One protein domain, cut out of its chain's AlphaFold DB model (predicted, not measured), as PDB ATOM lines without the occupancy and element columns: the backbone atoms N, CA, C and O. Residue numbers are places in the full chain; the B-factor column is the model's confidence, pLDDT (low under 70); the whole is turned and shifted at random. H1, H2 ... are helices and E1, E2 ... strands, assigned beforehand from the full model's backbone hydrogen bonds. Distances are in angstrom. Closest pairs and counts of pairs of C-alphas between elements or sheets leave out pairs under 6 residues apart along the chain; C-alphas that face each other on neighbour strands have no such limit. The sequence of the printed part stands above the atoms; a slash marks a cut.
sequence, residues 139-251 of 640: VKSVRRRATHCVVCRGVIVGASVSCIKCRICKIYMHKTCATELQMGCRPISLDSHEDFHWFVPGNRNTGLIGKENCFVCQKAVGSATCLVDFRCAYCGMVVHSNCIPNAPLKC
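What this domain is: This is residues 139 to 251 of the 640 residues of the protein "Diacylglycerol kinase" of Entamoeba invadens IP1 (UniProt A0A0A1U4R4). What is the shape? There is little regular structure: mostly loops, in two lobes, each a two-strand hairpin with a short helix near it, E1, E2, H1 and then E3, E4, H2. How large is it? The 113 printed residues, 27 in named elements, under half, are mixed and compact, radius of gyration of the C-alphas 14.2 A, spanning 41 by 34 by 23 A.

How they stand to each other: What pairs first? E1, residues 139 to 142, and E2, 162 to 166, form an antiparallel hairpin, N 141 and O 163 being 2.8 A apart. The closest C-alphas of E2 and H1, residues 175 to 180, are Cys 163 and Lys 175, 5.5 A. What pairs next? E3, residues 199 to 201, and E4, 230 to 232, form an antiparallel hairpin, N 200 and O 231 being 2.9 A apart. H2, residues 241 to 246, is apart from H1; each has 0 of 2 O i to N i+4 and 2 of 3 O i to N i+3 pairs within hydrogen-bond range.

Where its parts are: Where does E1 begin? C-alpha 139 is at (33.966, -45.808, 40.733); E1 is 10.1 A long, E2 13.5 A. Where does H2 end? C-alpha 246 is at (15.017, -18.225, 37.006); H2 is 10.2 A long, H1 10.1 A.

The domain as a whole: Which links are long? E1 to E2, H1 to E3 and E3 to E4; the printed part has no cut. Where is confidence low? 24 residues are under pLDDT 70, among them 203 to 211.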
ATOM      1  N   VAL A 139      34.114 -44.362  40.518       79.19
ATOM      2  CA  VAL A 139      33.966 -45.808  40.733       79.19
ATOM      3  C   VAL A 139      33.333 -46.493  39.530       79.19
ATOM      4  O   VAL A 139      32.522 -45.900  38.810       79.19
ATOM      5  N   LYS A 140      33.674 -47.769  39.328       83.19
ATOM      6  CA  LYS A 140      32.997 -48.625  38.346       83.19
ATOM      7  C   LYS A 140      31.526 -48.793  38.740       83.19
ATOM      8  O   LYS A 140      31.182 -48.924  39.911       83.19
ATOM      9  N   SER A 141      30.637 -48.759  37.757       79.75
ATOM     10  CA  SER A 141      29.193 -48.857  37.958       79.75
ATOM     11  C   SER A 141      28.526 -49.524  36.760       79.75
ATOM     12  O   SER A 141      29.024 -49.458  35.639       79.75
ATOM     13  N   VAL A 142      27.367 -50.135  36.984       77.12
ATOM     14  CA  VAL A 142      26.535 -50.736  35.938       77.12
ATOM     15  C   VAL A 142      25.160 -50.086  35.983       77.12
ATOM     16  O   VAL A 142      24.592 -49.857  37.055       77.12
ATOM     17  N   ARG A 143      24.607 -49.754  34.814       71.56
ATOM     18  CA  ARG A 143      23.304 -49.090  34.707       71.56
ATOM     19  C   ARG A 143      22.286 -50.014  34.075       71.56
ATOM     20  O   ARG A 143      22.395 -50.367  32.915       71.56
ATOM     21  N   ARG A 144      21.223 -50.333  34.818       65.81
ATOM     22  CA  ARG A 144      20.080 -51.104  34.293       65.81
ATOM     23  C   ARG A 144      19.202 -50.302  33.328       65.81
ATOM     24  O   ARG A 144      18.457 -50.881  32.551       65.81
ATOM     25  N   ARG A 145      19.267 -48.968  33.380       69.38
ATOM     26  CA  ARG A 145      18.505 -48.054  32.515       69.38
ATOM     27  C   ARG A 145      19.465 -47.176  31.732       69.38
ATOM     28  O   ARG A 145      20.394 -46.629  32.333       69.38
ATOM     29  N   ALA A 146      19.173 -46.991  30.443       72.94
ATOM     30  CA  ALA A 146      19.936 -46.107  29.571       72.94
ATOM     31  C   ALA A 146      20.105 -44.725  30.219       72.94
ATOM     32  O   ALA A 146      19.132 -44.107  30.681       72.94
ATOM     33  N   THR A 147      21.356 -44.291  30.285       78.75
ATOM     34  CA  THR A 147      21.780 -42.958  30.718       78.75
ATOM     35  C   THR A 147      22.770 -42.416  29.691       78.75
ATOM     36  O   THR A 147      22.989 -43.058  28.669       78.75
ATOM     37  N   HIS A 148      23.360 -41.252  29.923       80.75
ATOM     38  CA  HIS A 148      24.273 -40.633  28.969       80.75
ATOM     39  C   HIS A 148      25.568 -40.248  29.662       80.75
ATOM     40  O   HIS A 148      25.577 -39.890  30.840       80.75
ATOM     41  N   CYS A 149      26.659 -40.335  28.912       83.00
ATOM     42  CA  CYS A 149      27.972 -39.909  29.352       83.00
ATOM     43  C   CYS A 149      28.019 -38.380  29.446       83.00
ATOM     44  O   CYS A 149      27.706 -37.699  28.473       83.00
ATOM     45  N   VAL A 150      28.435 -37.822  30.583       81.75
ATOM     46  CA  VAL A 150      28.552 -36.358  30.741       81.75
ATOM     47  C   VAL A 150      29.659 -35.734  29.890       81.75
ATOM     48  O   VAL A 150      29.634 -34.530  29.670       81.75
ATOM     49  N   VAL A 151      30.599 -36.545  29.395       81.62
ATOM     50  CA  VAL A 151      31.730 -36.098  28.571       81.62
ATOM     51  C   VAL A 151      31.363 -36.137  27.087       81.62
ATOM     52  O   VAL A 151      31.217 -35.098  26.456       81.62
ATOM     53  N   CYS A 152      31.143 -37.327  26.515       79.31
ATOM     54  CA  CYS A 152      30.867 -37.463  25.078       79.31
ATOM     55  C   CYS A 152      29.384 -37.303  24.707       79.31
ATOM     56  O   CYS A 152      29.047 -37.363  23.527       79.31
ATOM     57  N   ARG A 153      28.483 -37.170  25.694       77.25
ATOM     58  CA  ARG A 153      27.012 -37.127  25.539       77.25
ATOM     59  C   ARG A 153      26.380 -38.389  24.938       77.25
ATOM     60  O   ARG A 153      25.156 -38.473  24.859       77.25
ATOM     61  N   GLY A 154      27.185 -39.383  24.567       75.44
ATOM     62  CA  GLY A 154      26.733 -40.660  24.029       75.44
ATOM     63  C   GLY A 154      25.958 -41.490  25.050       75.44
ATOM     64  O   GLY A 154      26.132 -41.353  26.265       75.44
ATOM     65  N   VAL A 155      25.102 -42.376  24.544       78.44
ATOM     66  CA  VAL A 155      24.299 -43.279  25.374       78.44
ATOM     67  C   VAL A 155      25.215 -44.278  26.088       78.44
ATOM     68  O   VAL A 155      26.091 -44.909  25.498       78.44
ATOM     69  N   ILE A 156      24.989 -44.435  27.385       79.31
ATOM     70  CA  ILE A 156      25.476 -45.545  28.194       79.31
ATOM     71  C   ILE A 156      24.334 -46.563  28.217       79.31
ATOM     72  O   ILE A 156      23.308 -46.359  28.877       79.31
ATOM     73  N   VAL A 157      24.493 -47.606  27.403       69.50
ATOM     74  CA  VAL A 157      23.513 -48.685  27.206       69.50
ATOM     75  C   VAL A 157      23.510 -49.607  28.433       69.50
ATOM     76  O   VAL A 157      24.460 -49.582  29.207       69.50
ATOM     77  N   GLY A 158      22.397 -50.327  28.635       62.84
ATOM     78  CA  GLY A 158      21.992 -51.056  29.846       62.84
ATOM     79  C   GLY A 158      22.980 -52.083  30.433       62.84
ATOM     80  O   GLY A 158      24.157 -52.092  30.108       62.84
ATOM     81  N   ALA A 159      22.478 -52.953  31.322       57.44
ATOM     82  CA  ALA A 159      23.221 -53.704  32.352       57.44
ATOM     83  C   ALA A 159      24.491 -54.486  31.926       57.44
ATOM     84  O   ALA A 159      25.245 -54.917  32.788       57.44
ATOM     85  N   SER A 160      24.748 -54.640  30.632       55.31
ATOM     86  CA  SER A 160      25.898 -55.325  30.039       55.31
ATOM     87  C   SER A 160      27.167 -54.461  29.929       55.31
ATOM     88  O   SER A 160      28.246 -55.005  29.711       55.31
ATOM     89  N   VAL A 161      27.075 -53.126  30.039       66.88
ATOM     90  CA  VAL A 161      28.229 -52.222  29.851       66.88
ATOM     91  C   VAL A 161      28.642 -51.571  31.170       66.88
ATOM     92  O   VAL A 161      27.887 -50.810  31.782       66.88
ATOM     93  N   SER A 162      29.882 -51.834  31.591       77.19
ATOM     94  CA  SER A 162      30.489 -51.124  32.721       77.19
ATOM     95  C   SER A 162      30.746 -49.652  32.367       77.19
ATOM     96  O   SER A 162      31.274 -49.315  31.306       77.19
ATOM     97  N   CYS A 163      30.355 -48.754  33.266       85.88
ATOM     98  CA  CYS A 163      30.562 -47.313  33.166       85.88
ATOM     99  C   CYS A 163      31.267 -46.793  34.423       85.88
ATOM    100  O   CYS A 163      31.455 -47.523  35.396       85.88
ATOM    101  N   ILE A 164      31.665 -45.527  34.406       87.12
ATOM    102  CA  ILE A 164      32.250 -44.840  35.554       87.12
ATOM    103  C   ILE A 164      31.217 -43.867  36.120       87.12
ATOM    104  O   ILE A 164      30.542 -43.149  35.379       87.12
ATOM    105  N   LYS A 165      31.077 -43.851  37.445       86.31
ATOM    106  CA  LYS A 165      30.191 -42.953  38.188       86.31
ATOM    107  C   LYS A 165      31.008 -42.175  39.212       86.31
ATOM    108  O   LYS A 165      31.808 -42.770  39.923       86.31
ATOM    109  N   CYS A 166      30.743 -40.880  39.370       83.75
ATOM    110  CA  CYS A 166      31.247 -40.150  40.534       83.75
ATOM    111  C   CYS A 166      30.360 -40.410  41.767       83.75
ATOM    112  O   CYS A 166      29.149 -40.161  41.731       83.75
ATOM    113  N   ARG A 167      30.947 -40.863  42.881       76.12
ATOM    114  CA  ARG A 167      30.263 -41.043  44.174       76.12
ATOM    115  C   ARG A 167      29.828 -39.731  44.814       76.12
ATOM    116  O   ARG A 167      28.939 -39.779  45.644       76.12
ATOM    117  N   ILE A 168      30.353 -38.575  44.422       78.25
ATOM    118  CA  ILE A 168      30.004 -37.299  45.065       78.25
ATOM    119  C   ILE A 168      28.874 -36.597  44.294       78.25
ATOM    120  O   ILE A 168      27.771 -36.446  44.815       78.25
ATOM    121  N   CYS A 169      29.098 -36.215  43.030       81.62
ATOM    122  CA  CYS A 169      28.119 -35.453  42.235       81.62
ATOM    123  C   CYS A 169      27.178 -36.315  41.366       81.62
ATOM    124  O   CYS A 169      26.253 -35.802  40.727       81.62
ATOM    125  N   LYS A 170      27.370 -37.644  41.372       80.94
ATOM    126  CA  LYS A 170      26.479 -38.636  40.732       80.94
ATOM    127  C   LYS A 170      26.336 -38.460  39.215       80.94
ATOM    128  O   LYS A 170      25.273 -38.717  38.647       80.94
ATOM    129  N   ILE A 171      27.395 -38.000  38.561       84.31
ATOM    130  CA  ILE A 171      27.532 -38.017  37.099       84.31
ATOM    131  C   ILE A 171      27.973 -39.402  36.617       84.31
ATOM    132  O   ILE A 171      28.608 -40.146  37.369       84.31
ATOM    133  N   TYR A 172      27.642 -39.728  35.369       86.38
ATOM    134  CA  TYR A 172      28.001 -40.981  34.703       86.38
ATOM    135  C   TYR A 172      28.813 -40.698  33.440       86.38
ATOM    136  O   TYR A 172      28.528 -39.742  32.722       86.38
ATOM    137  N   MET A 173      29.803 -41.535  33.150       88.62
ATOM    138  CA  MET A 173      30.653 -41.429  31.963       88.62
ATOM    139  C   MET A 173      31.124 -42.806  31.485       88.62
ATOM    140  O   MET A 173      31.130 -43.771  32.250       88.62
ATOM    141  N   HIS A 174      31.515 -42.922  30.216       87.31
ATOM    142  CA  HIS A 174      32.196 -44.127  29.733       87.31
ATOM    143  C   HIS A 174      33.578 -44.256  30.373       87.31
ATOM    144  O   HIS A 174      34.203 -43.255  30.718       87.31
ATOM    145  N   LYS A 175      34.089 -45.489  30.467       87.25
ATOM    146  CA  LYS A 175      35.431 -45.763  31.003       87.25
ATOM    147  C   LYS A 175      36.526 -44.991  30.259       87.25
ATOM    148  O   LYS A 175      37.386 -44.404  30.897       87.25
ATOM    149  N   THR A 176      36.442 -44.932  28.930       86.88
ATOM    150  CA  THR A 176      37.379 -44.189  28.067       86.88
ATOM    151  C   THR A 176      37.236 -42.673  28.172       86.88
ATOM    152  O   THR A 176      38.168 -41.951  27.855       86.88
ATOM    153  N   CYS A 177      36.080 -42.178  28.617       86.50
ATOM    154  CA  CYS A 177      35.823 -40.749  28.759       86.50
ATOM    155  C   CYS A 177      36.267 -40.190  30.116       86.50
ATOM    156  O   CYS A 177      36.293 -38.975  30.278       86.50
ATOM    157  N   ALA A 178      36.576 -41.043  31.098       85.50
ATOM    158  CA  ALA A 178      36.885 -40.603  32.457       85.50
ATOM    159  C   ALA A 178      38.120 -39.690  32.521       85.50
ATOM    160  O   ALA A 178      38.135 -38.746  33.305       85.50
ATOM    161  N   THR A 179      39.119 -39.929  31.666       80.56
ATOM    162  CA  THR A 179      40.343 -39.117  31.584       80.56
ATOM    163  C   THR A 179      40.104 -37.717  31.021       80.56
ATOM    164  O   THR A 179      40.842 -36.792  31.333       80.56
ATOM    165  N   GLU A 180      39.040 -37.548  30.238       80.44
ATOM    166  CA  GLU A 180      38.666 -36.295  29.572       80.44
ATOM    167  C   GLU A 180      37.652 -35.479  30.402       80.44
ATOM    168  O   GLU A 180      37.056 -34.516  29.917       80.44
ATOM    169  N   LEU A 181      37.394 -35.876  31.654       80.69
ATOM    170  CA  LEU A 181      36.450 -35.191  32.531       80.69
ATOM    171  C   LEU A 181      37.034 -33.860  33.021       80.69
ATOM    172  O   LEU A 181      37.826 -33.840  33.958       80.69
ATOM    173  N   GLN A 182      36.604 -32.754  32.415       73.56
ATOM    174  CA  GLN A 182      37.105 -31.411  32.740       73.56
ATOM    175  C   GLN A 182      36.299 -30.685  33.826       73.56
ATOM    176  O   GLN A 182      36.824 -29.801  34.492       73.56
ATOM    177  N   MET A 183      35.024 -31.040  34.022       75.19
ATOM    178  CA  MET A 183      34.183 -30.372  35.020       75.19
ATOM    179  C   MET A 183      34.621 -30.711  36.450       75.19
ATOM    180  O   MET A 183      34.814 -31.885  36.765       75.19
ATOM    181  N   GLY A 184      34.693 -29.711  37.332       75.94
ATOM    182  CA  GLY A 184      34.961 -29.911  38.760       75.94
ATOM    183  C   GLY A 184      33.871 -30.723  39.475       75.94
ATOM    184  O   GLY A 184      32.721 -30.812  39.026       75.94
ATOM    185  N   CYS A 185      34.234 -31.356  40.594       81.56
ATOM    186  CA  CYS A 185      33.254 -32.005  41.462       81.56
ATOM    187  C   CYS A 185      32.567 -30.982  42.375       81.56
ATOM    188  O   CYS A 185      33.093 -29.895  42.589       81.56
ATOM    189  N   ARG A 186      31.405 -31.337  42.943       82.06
ATOM    190  CA  ARG A 186      30.763 -30.456  43.930       82.06
ATOM    191  C   ARG A 186      31.656 -30.316  45.169       82.06
ATOM    192  O   ARG A 186      32.222 -31.329  45.595       82.06
ATOM    193  N   PRO A 187      31.719 -29.130  45.789       77.44
ATOM    194  CA  PRO A 187      32.514 -28.934  46.982       77.44
ATOM    195  C   PRO A 187      31.989 -29.759  48.166       77.44
ATOM    196  O   PRO A 187      30.779 -29.959  48.345       77.44
ATOM    197  N   ILE A 188      32.911 -30.273  48.976       73.38
ATOM    198  CA  ILE A 188      32.603 -30.926  50.259       73.38
ATOM    199  C   ILE A 188      32.745 -29.927  51.412       73.38
ATOM    200  O   ILE A 188      32.106 -30.121  52.439       73.38
ATOM    201  N   SER A 189      33.502 -28.847  51.210       73.94
ATOM    202  CA  SER A 189      33.698 -27.723  52.125       73.94
ATOM    203  C   SER A 189      33.560 -26.415  51.343       73.94
ATOM    204  O   SER A 189      34.028 -26.335  50.206       73.94
ATOM    205  N   LEU A 190      32.908 -25.411  51.925       72.25
ATOM    206  CA  LEU A 190      32.778 -24.064  51.368       72.25
ATOM    207  C   LEU A 190      33.035 -23.024  52.460       72.25
ATOM    208  O   LEU A 190      32.411 -23.063  53.516       72.25
ATOM    209  N   ASP A 191      33.872 -22.032  52.161       65.44
ATOM    210  CA  ASP A 191      34.151 -20.927  53.093       65.44
ATOM    211  C   ASP A 191      32.973 -19.943  53.214       65.44
ATOM    212  O   ASP A 191      32.882 -19.163  54.163       65.44
ATOM    213  N   SER A 192      32.032 -20.007  52.268       68.69
ATOM    214  CA  SER A 192      30.786 -19.238  52.268       68.69
ATOM    215  C   SER A 192      29.917 -19.545  53.496       68.69
ATOM    216  O   SER A 192      29.878 -20.666  53.999       68.69
ATOM    217  N   HIS A 193      29.152 -18.555  53.963       67.56
ATOM    218  CA  HIS A 193      28.096 -18.768  54.959       67.56
ATOM    219  C   HIS A 193      26.786 -19.275  54.339       67.56
ATOM    220  O   HIS A 193      25.922 -19.780  55.052       67.56
ATOM    221  N   GLU A 194      26.660 -19.204  53.016       73.44
ATOM    222  CA  GLU A 194      25.484 -19.630  52.264       73.44
ATOM    223  C   GLU A 194      25.774 -20.860  51.410       73.44
ATOM    224  O   GLU A 194      26.868 -21.012  50.860       73.44
ATOM    225  N   ASP A 195      24.764 -21.715  51.275       79.00
ATOM    226  CA  ASP A 195      24.821 -22.887  50.414       79.00
ATOM    227  C   ASP A 195      24.237 -22.583  49.041       79.00
ATOM    228  O   ASP A 195      23.070 -22.212  48.911       79.00
ATOM    229  N   PHE A 196      25.028 -22.828  48.005       85.12
ATOM    230  CA  PHE A 196      24.653 -22.604  46.615       85.12
ATOM    231  C   PHE A 196      24.369 -23.922  45.894       85.12
ATOM    232  O   PHE A 196      24.908 -24.982  46.225       85.12
ATOM    233  N   HIS A 197      23.471 -23.891  44.908       86.62
ATOM    234  CA  HIS A 197      23.213 -25.070  44.085       86.62
ATOM    235  C   HIS A 197      24.437 -25.425  43.240       86.62
ATOM    236  O   HIS A 197      24.915 -24.578  42.503       86.62
ATOM    237  N   TRP A 198      24.865 -26.693  43.264       87.00
ATOM    238  CA  TRP A 198      25.866 -27.199  42.320       87.00
ATOM    239  C   TRP A 198      25.210 -27.994  41.188       87.00
ATOM    240  O   TRP A 198      24.740 -29.110  41.425       87.00
ATOM    241  N   PHE A 199      25.125 -27.452  39.979       85.94
ATOM    242  CA  PHE A 199      24.434 -28.073  38.850       85.94
ATOM    243  C   PHE A 199      25.339 -28.994  38.031       85.94
ATOM    244  O   PHE A 199      26.429 -28.623  37.606       85.94
ATOM    245  N   VAL A 200      24.850 -30.201  37.741       83.62
ATOM    246  CA  VAL A 200      25.492 -31.142  36.816       83.62
ATOM    247  C   VAL A 200      24.551 -31.506  35.663       83.62
ATOM    248  O   VAL A 200      23.338 -31.608  35.887       83.62
ATOM    249  N   PRO A 201      25.073 -31.748  34.444       80.00
ATOM    250  CA  PRO A 201      24.267 -32.239  33.329       80.00
ATOM    251  C   PRO A 201      23.659 -33.612  33.648       80.00
ATOM    252  O   PRO A 201      24.364 -34.524  34.095       80.00
ATOM    253  N   GLY A 202      22.354 -33.792  33.433       71.38
ATOM    254  CA  GLY A 202      21.699 -35.035  33.843       71.38
ATOM    255  C   GLY A 202      20.182 -34.994  33.822       71.38
ATOM    256  O   GLY A 202      19.604 -34.044  34.331       71.38
ATOM    257  N   ASN A 203      19.544 -36.079  33.355       57.00
ATOM    258  CA  ASN A 203      18.077 -36.146  33.329       57.00
ATOM    259  C   ASN A 203      17.414 -37.493  33.624       57.00
ATOM    260  O   ASN A 203      16.286 -37.769  33.222       57.00
ATOM    261  N   ARG A 204      18.117 -38.379  34.323       54.81
ATOM    262  CA  ARG A 204      17.528 -39.634  34.793       54.81
ATOM    263  C   ARG A 204      18.119 -40.028  36.132       54.81
ATOM    264  O   ARG A 204      19.029 -40.856  36.187       54.81
ATOM    265  N   ASN A 205      17.531 -39.533  37.217       44.94
ATOM    266  CA  ASN A 205      17.581 -40.259  38.481       44.94
ATOM    267  C   ASN A 205      16.410 -41.258  38.531       44.94
ATOM    268  O   ASN A 205      15.552 -41.214  39.401       44.94
ATOM    269  N   THR A 206      16.354 -42.167  37.551       43.50
ATOM    270  CA  THR A 206      15.246 -43.112  37.316       43.50
ATOM    271  C   THR A 206      15.061 -44.174  38.409       43.50
ATOM    272  O   THR A 206      14.539 -45.244  38.120       43.50
ATOM    273  N   GLY A 207      15.487 -43.942  39.647       46.47
ATOM    274  CA  GLY A 207      15.369 -44.920  40.726       46.47
ATOM    275  C   GLY A 207      14.765 -44.410  42.029       46.47
ATOM    276  O   GLY A 207      14.370 -45.247  42.827       46.47
ATOM    277  N   LEU A 208      14.703 -43.097  42.282       43.22
ATOM    278  CA  LEU A 208      14.457 -42.612  43.653       43.22
ATOM    279  C   LEU A 208      13.339 -41.573  43.782       43.22
ATOM    280  O   LEU A 208      12.810 -41.391  44.874       43.22
ATOM    281  N   ILE A 209      12.954 -40.905  42.696       43.09
ATOM    282  CA  ILE A 209      11.921 -39.866  42.686       43.09
ATOM    283  C   ILE A 209      11.176 -40.018  41.347       43.09
ATOM    284  O   ILE A 209      11.791 -40.428  40.367       43.09
ATOM    285  N   GLY A 210       9.849 -39.844  41.335       45.84
ATOM    286  CA  GLY A 210       8.952 -40.156  40.207       45.84
ATOM    287  C   GLY A 210       9.202 -39.357  38.916       45.84
ATOM    288  O   GLY A 210      10.329 -39.014  38.587       45.84
ATOM    289  N   LYS A 211       8.153 -39.067  38.131       54.66
ATOM    290  CA  LYS A 211       8.275 -38.147  36.981       54.66
ATOM    291  C   LYS A 211       8.774 -36.794  37.501       54.66
ATOM    292  O   LYS A 211       8.034 -36.103  38.197       54.66
ATOM    293  N   GLU A 212      10.032 -36.461  37.232       71.81
ATOM    294  CA  GLU A 212      10.610 -35.204  37.691       71.81
ATOM    295  C   GLU A 212      10.192 -34.089  36.721       71.81
ATOM    296  O   GLU A 212      10.353 -34.192  35.503       71.81
ATOM    297  N   ASN A 213       9.600 -33.034  37.272       83.94
ATOM    298  CA  ASN A 213       9.230 -31.832  36.541       83.94
ATOM    299  C   ASN A 213      10.226 -30.728  36.887       83.94
ATOM    300  O   ASN A 213      10.690 -30.639  38.026       83.94
ATOM    301  N   CYS A 214      10.516 -29.864  35.919       85.38
ATOM    302  CA  CYS A 214      11.359 -28.695  36.105       85.38
ATOM    303  C   CYS A 214      10.844 -27.858  37.275       85.38
ATOM    304  O   CYS A 214       9.654 -27.536  37.341       85.38
ATOM    305  N   PHE A 215      11.744 -27.478  38.179       84.88
ATOM    306  CA  PHE A 215      11.394 -26.693  39.358       84.88
ATOM    307  C   PHE A 215      10.703 -25.369  39.000       84.88
ATOM    308  O   PHE A 215       9.748 -24.978  39.664       84.88
ATOM    309  N   VAL A 216      11.134 -24.726  37.912       87.31
ATOM    310  CA  VAL A 216      10.634 -23.412  37.488       87.31
ATOM    311  C   VAL A 216       9.327 -23.530  36.706       87.31
ATOM    312  O   VAL A 216       8.313 -22.976  37.111       87.31
ATOM    313  N   CYS A 217       9.318 -24.265  35.588       86.56
ATOM    314  CA  CYS A 217       8.175 -24.266  34.665       86.56
ATOM    315  C   CYS A 217       7.190 -25.429  34.872       86.56
ATOM    316  O   CYS A 217       6.182 -25.499  34.173       86.56
ATOM    317  N   GLN A 218       7.494 -26.367  35.779       87.25
ATOM    318  CA  GLN A 218       6.684 -27.552  36.103       87.25
ATOM    319  C   GLN A 218       6.416 -28.517  34.926       87.25
ATOM    320  O   GLN A 218       5.632 -29.456  35.066       87.25
ATOM    321  N   LYS A 219       7.096 -28.355  33.784       85.50
ATOM    322  CA  LYS A 219       7.061 -29.305  32.657       85.50
ATOM    323  C   LYS A 219       8.078 -30.427  32.857       85.50
ATOM    324  O   LYS A 219       9.074 -30.232  33.551       85.50
ATOM    325  N   ALA A 220       7.848 -31.573  32.220       81.62
ATOM    326  CA  ALA A 220       8.759 -32.712  32.283       81.62
ATOM    327  C   ALA A 220      10.185 -32.299  31.886       81.62
ATOM    328  O   ALA A 220      10.391 -31.662  30.849       81.62
ATOM    329  N   VAL A 221      11.153 -32.657  32.724       78.62
ATOM    330  CA  VAL A 221      12.565 -32.654  32.341       78.62
ATOM    331  C   VAL A 221      12.895 -34.029  31.783       78.62
ATOM    332  O   VAL A 221      12.319 -35.041  32.194       78.62
ATOM    333  N   GLY A 222      13.775 -34.087  30.799       73.69
ATOM    334  CA  GLY A 222      14.211 -35.367  30.253       73.69
ATOM    335  C   GLY A 222      14.377 -35.337  28.758       73.69
ATOM    336  O   GLY A 222      13.568 -34.760  28.042       73.69
ATOM    337  N   SER A 223      15.349 -36.101  28.274       69.12
ATOM    338  CA  SER A 223      15.288 -36.643  26.926       69.12
ATOM    339  C   SER A 223      15.723 -38.105  26.943       69.12
ATOM    340  O   SER A 223      16.594 -38.514  27.714       69.12
ATOM    341  N   ALA A 224      15.070 -38.920  26.114       65.62
ATOM    342  CA  ALA A 224      15.478 -40.302  25.882       65.62
ATOM    343  C   ALA A 224      16.693 -40.384  24.944       65.62
ATOM    344  O   ALA A 224      17.443 -41.355  24.998       65.62
ATOM    345  N   THR A 225      16.889 -39.371  24.099       61.78
ATOM    346  CA  THR A 225      17.874 -39.381  23.013       61.78
ATOM    347  C   THR A 225      19.167 -38.672  23.390       61.78
ATOM    348  O   THR A 225      20.231 -39.075  22.931       61.78
ATOM    349  N   CYS A 226      19.117 -37.681  24.278       63.25
ATOM    350  CA  CYS A 226      20.282 -36.879  24.642       63.25
ATOM    351  C   CYS A 226      20.288 -36.471  26.119       63.25
ATOM    352  O   CYS A 226      19.268 -36.470  26.809       63.25
ATOM    353  N   LEU A 227      21.477 -36.110  26.601       68.31
ATOM    354  CA  LEU A 227      21.654 -35.529  27.922       68.31
ATOM    355  C   LEU A 227      21.236 -34.057  27.895       68.31
ATOM    356  O   LEU A 227      22.014 -33.205  27.467       68.31
ATOM    357  N   VAL A 228      20.021 -33.777  28.353       71.31
ATOM    358  CA  VAL A 228      19.462 -32.419  28.458       71.31
ATOM    359  C   VAL A 228      19.192 -32.071  29.914       71.31
ATOM    360  O   VAL A 228      19.113 -32.978  30.739       71.31
ATOM    361  N   ASP A 229      19.016 -30.788  30.212       80.50
ATOM    362  CA  ASP A 229      18.690 -30.251  31.538       80.50
ATOM    363  C   ASP A 229      19.721 -30.552  32.641       80.50
ATOM    364  O   ASP A 229      20.748 -31.217  32.450       80.50
ATOM    365  N   PHE A 230      19.454 -29.980  33.815       82.44
ATOM    366  CA  PHE A 230      20.390 -29.925  34.925       82.44
ATOM    367  C   PHE A 230      19.763 -30.462  36.182       82.44
ATOM    368  O   PHE A 230      18.586 -30.242  36.459       82.44
ATOM    369  N   ARG A 231      20.605 -31.111  36.978       87.19
ATOM    370  CA  ARG A 231      20.277 -31.565  38.318       87.19
ATOM    371  C   ARG A 231      21.240 -30.929  39.306       87.19
ATOM    372  O   ARG A 231      22.452 -30.999  39.117       87.19
ATOM    373  N   CYS A 232      20.723 -30.385  40.398       87.12
ATOM    374  CA  CYS A 232      21.553 -30.001  41.527       87.12
ATOM    375  C   CYS A 232      22.105 -31.250  42.235       87.12
ATOM    376  O   CYS A 232      21.353 -32.135  42.646       87.12
ATOM    377  N   ALA A 233      23.420 -31.311  42.415       83.38
ATOM    378  CA  ALA A 233      24.141 -32.411  43.043       83.38
ATOM    379  C   ALA A 233      23.977 -32.489  44.575       83.38
ATOM    380  O   ALA A 233      24.399 -33.485  45.161       83.38
ATOM    381  N   TYR A 234      23.365 -31.481  45.208       82.00
ATOM    382  CA  TYR A 234      22.973 -31.506  46.624       82.00
ATOM    383  C   TYR A 234      21.508 -31.915  46.796       82.00
ATOM    384  O   TYR A 234      21.207 -32.995  47.285       82.00
ATOM    385  N   CYS A 235      20.575 -31.061  46.361       82.25
ATOM    386  CA  CYS A 235      19.144 -31.245  46.627       82.25
ATOM    387  C   CYS A 235      18.403 -32.135  45.620       82.25
ATOM    388  O   CYS A 235      17.227 -32.433  45.827       82.25
ATOM    389  N   GLY A 236      19.042 -32.503  44.506       82.25
ATOM    390  CA  GLY A 236      18.399 -33.239  43.419       82.25
ATOM    391  C   GLY A 236      17.417 -32.416  42.580       82.25
ATOM    392  O   GLY A 236      16.816 -32.977  41.673       82.25
ATOM    393  N   MET A 237      17.257 -31.111  42.842       84.69
ATOM    394  CA  MET A 237      16.407 -30.222  42.041       84.69
ATOM    395  C   MET A 237      16.773 -30.328  40.563       84.69
ATOM    396  O   MET A 237      17.944 -30.182  40.213       84.69
ATOM    397  N   VAL A 238      15.769 -30.534  39.715       85.75
ATOM    398  CA  VAL A 238      15.935 -30.563  38.262       85.75
ATOM    399  C   VAL A 238      15.376 -29.308  37.609       85.75
ATOM    400  O   VAL A 238      14.340 -28.779  38.022       85.75
ATOM    401  N   VAL A 239      16.064 -28.818  36.585       84.62
ATOM    402  CA  VAL A 239      15.720 -27.570  35.904       84.62
ATOM    403  C   VAL A 239      16.141 -27.623  34.440       84.62
ATOM    404  O   VAL A 239      17.248 -28.061  34.128       84.62
ATOM    405  N   HIS A 240      15.264 -27.173  33.534       82.19
ATOM    406  CA  HIS A 240      15.632 -27.011  32.124       82.19
ATOM    407  C   HIS A 240      16.757 -25.995  31.978       82.19
ATOM    408  O   HIS A 240      16.806 -25.009  32.710       82.19
ATOM    409  N   SER A 241      17.585 -26.159  30.955       76.50
ATOM    410  CA  SER A 241      18.672 -25.231  30.629       76.50
ATOM    411  C   SER A 241      18.218 -23.767  30.553       76.50
ATOM    412  O   SER A 241      18.819 -22.890  31.165       76.50
ATOM    413  N   ASN A 242      17.087 -23.508  29.886       76.81
ATOM    414  CA  ASN A 242      16.519 -22.159  29.745       76.81
ATOM    415  C   ASN A 242      15.830 -21.657  31.027       76.81
ATOM    416  O   ASN A 242      15.489 -20.484  31.132       76.81
ATOM    417  N   CYS A 243      15.577 -22.547  31.986       82.06
ATOM    418  CA  CYS A 243      14.964 -22.214  33.267       82.06
ATOM    419  C   CYS A 243      16.000 -21.913  34.359       82.06
ATOM    420  O   CYS A 243      15.618 -21.342  35.374       82.06
ATOM    421  N   ILE A 244      17.282 -22.255  34.167       78.94
ATOM    422  CA  ILE A 244      18.353 -22.019  35.151       78.94
ATOM    423  C   ILE A 244      18.411 -20.567  35.644       78.94
ATOM    424  O   ILE A 244      18.448 -20.392  36.858       78.94
ATOM    425  N   PRO A 245      18.360 -19.529  34.781       77.62
ATOM    426  CA  PRO A 245      18.443 -18.138  35.245       77.62
ATOM    427  C   PRO A 245      17.309 -17.729  36.198       77.62
ATOM    428  O   PRO A 245      17.448 -16.769  36.946       77.62
ATOM    429  N   ASN A 246      16.192 -18.462  36.170       81.81
ATOM    430  CA  ASN A 246      15.017 -18.225  37.006       81.81
ATOM    431  C   ASN A 246      14.937 -19.185  38.208       81.81
ATOM    432  O   ASN A 246      13.965 -19.143  38.963       81.81
ATOM    433  N   ALA A 247      15.909 -20.086  38.371       82.62
ATOM    434  CA  ALA A 247      15.990 -20.962  39.528       82.62
ATOM    435  C   ALA A 247      16.547 -20.197  40.745       82.62
ATOM    436  O   ALA A 247      17.341 -19.270  40.577       82.62
ATOM    437  N   PRO A 248      16.173 -20.581  41.978       85.12
ATOM    438  CA  PRO A 248      16.823 -20.038  43.167       85.12
ATOM    439  C   PRO A 248      18.325 -20.361  43.139       85.12
ATOM    440  O   PRO A 248      18.706 -21.465  42.754       85.12
ATOM    441  N   LEU A 249      19.175 -19.418  43.563       81.25
ATOM    442  CA  LEU A 249      20.626 -19.655  43.651       81.25
ATOM    443  C   LEU A 249      21.010 -20.471  44.890       81.25
ATOM    444  O   LEU A 249      21.917 -21.306  44.832       81.25
ATOM    445  N   LYS A 250      20.303 -20.258  46.005       86.00
ATOM    446  CA  LYS A 250      20.600 -20.910  47.284       86.00
ATOM    447  C   LYS A 250      19.963 -22.289  47.366       86.00
ATOM    448  O   LYS A 250      18.765 -22.447  47.132       86.00
ATOM    449  N   CYS A 251      20.763 -23.279  47.744       85.81
ATOM    450  CA  CYS A 251      20.333 -24.660  47.852       85.81
ATOM    451  C   CYS A 251      19.685 -24.960  49.204       85.81
ATOM    452  O   CYS A 251      20.264 -24.729  50.258       85.81
TER     453      CYS A 251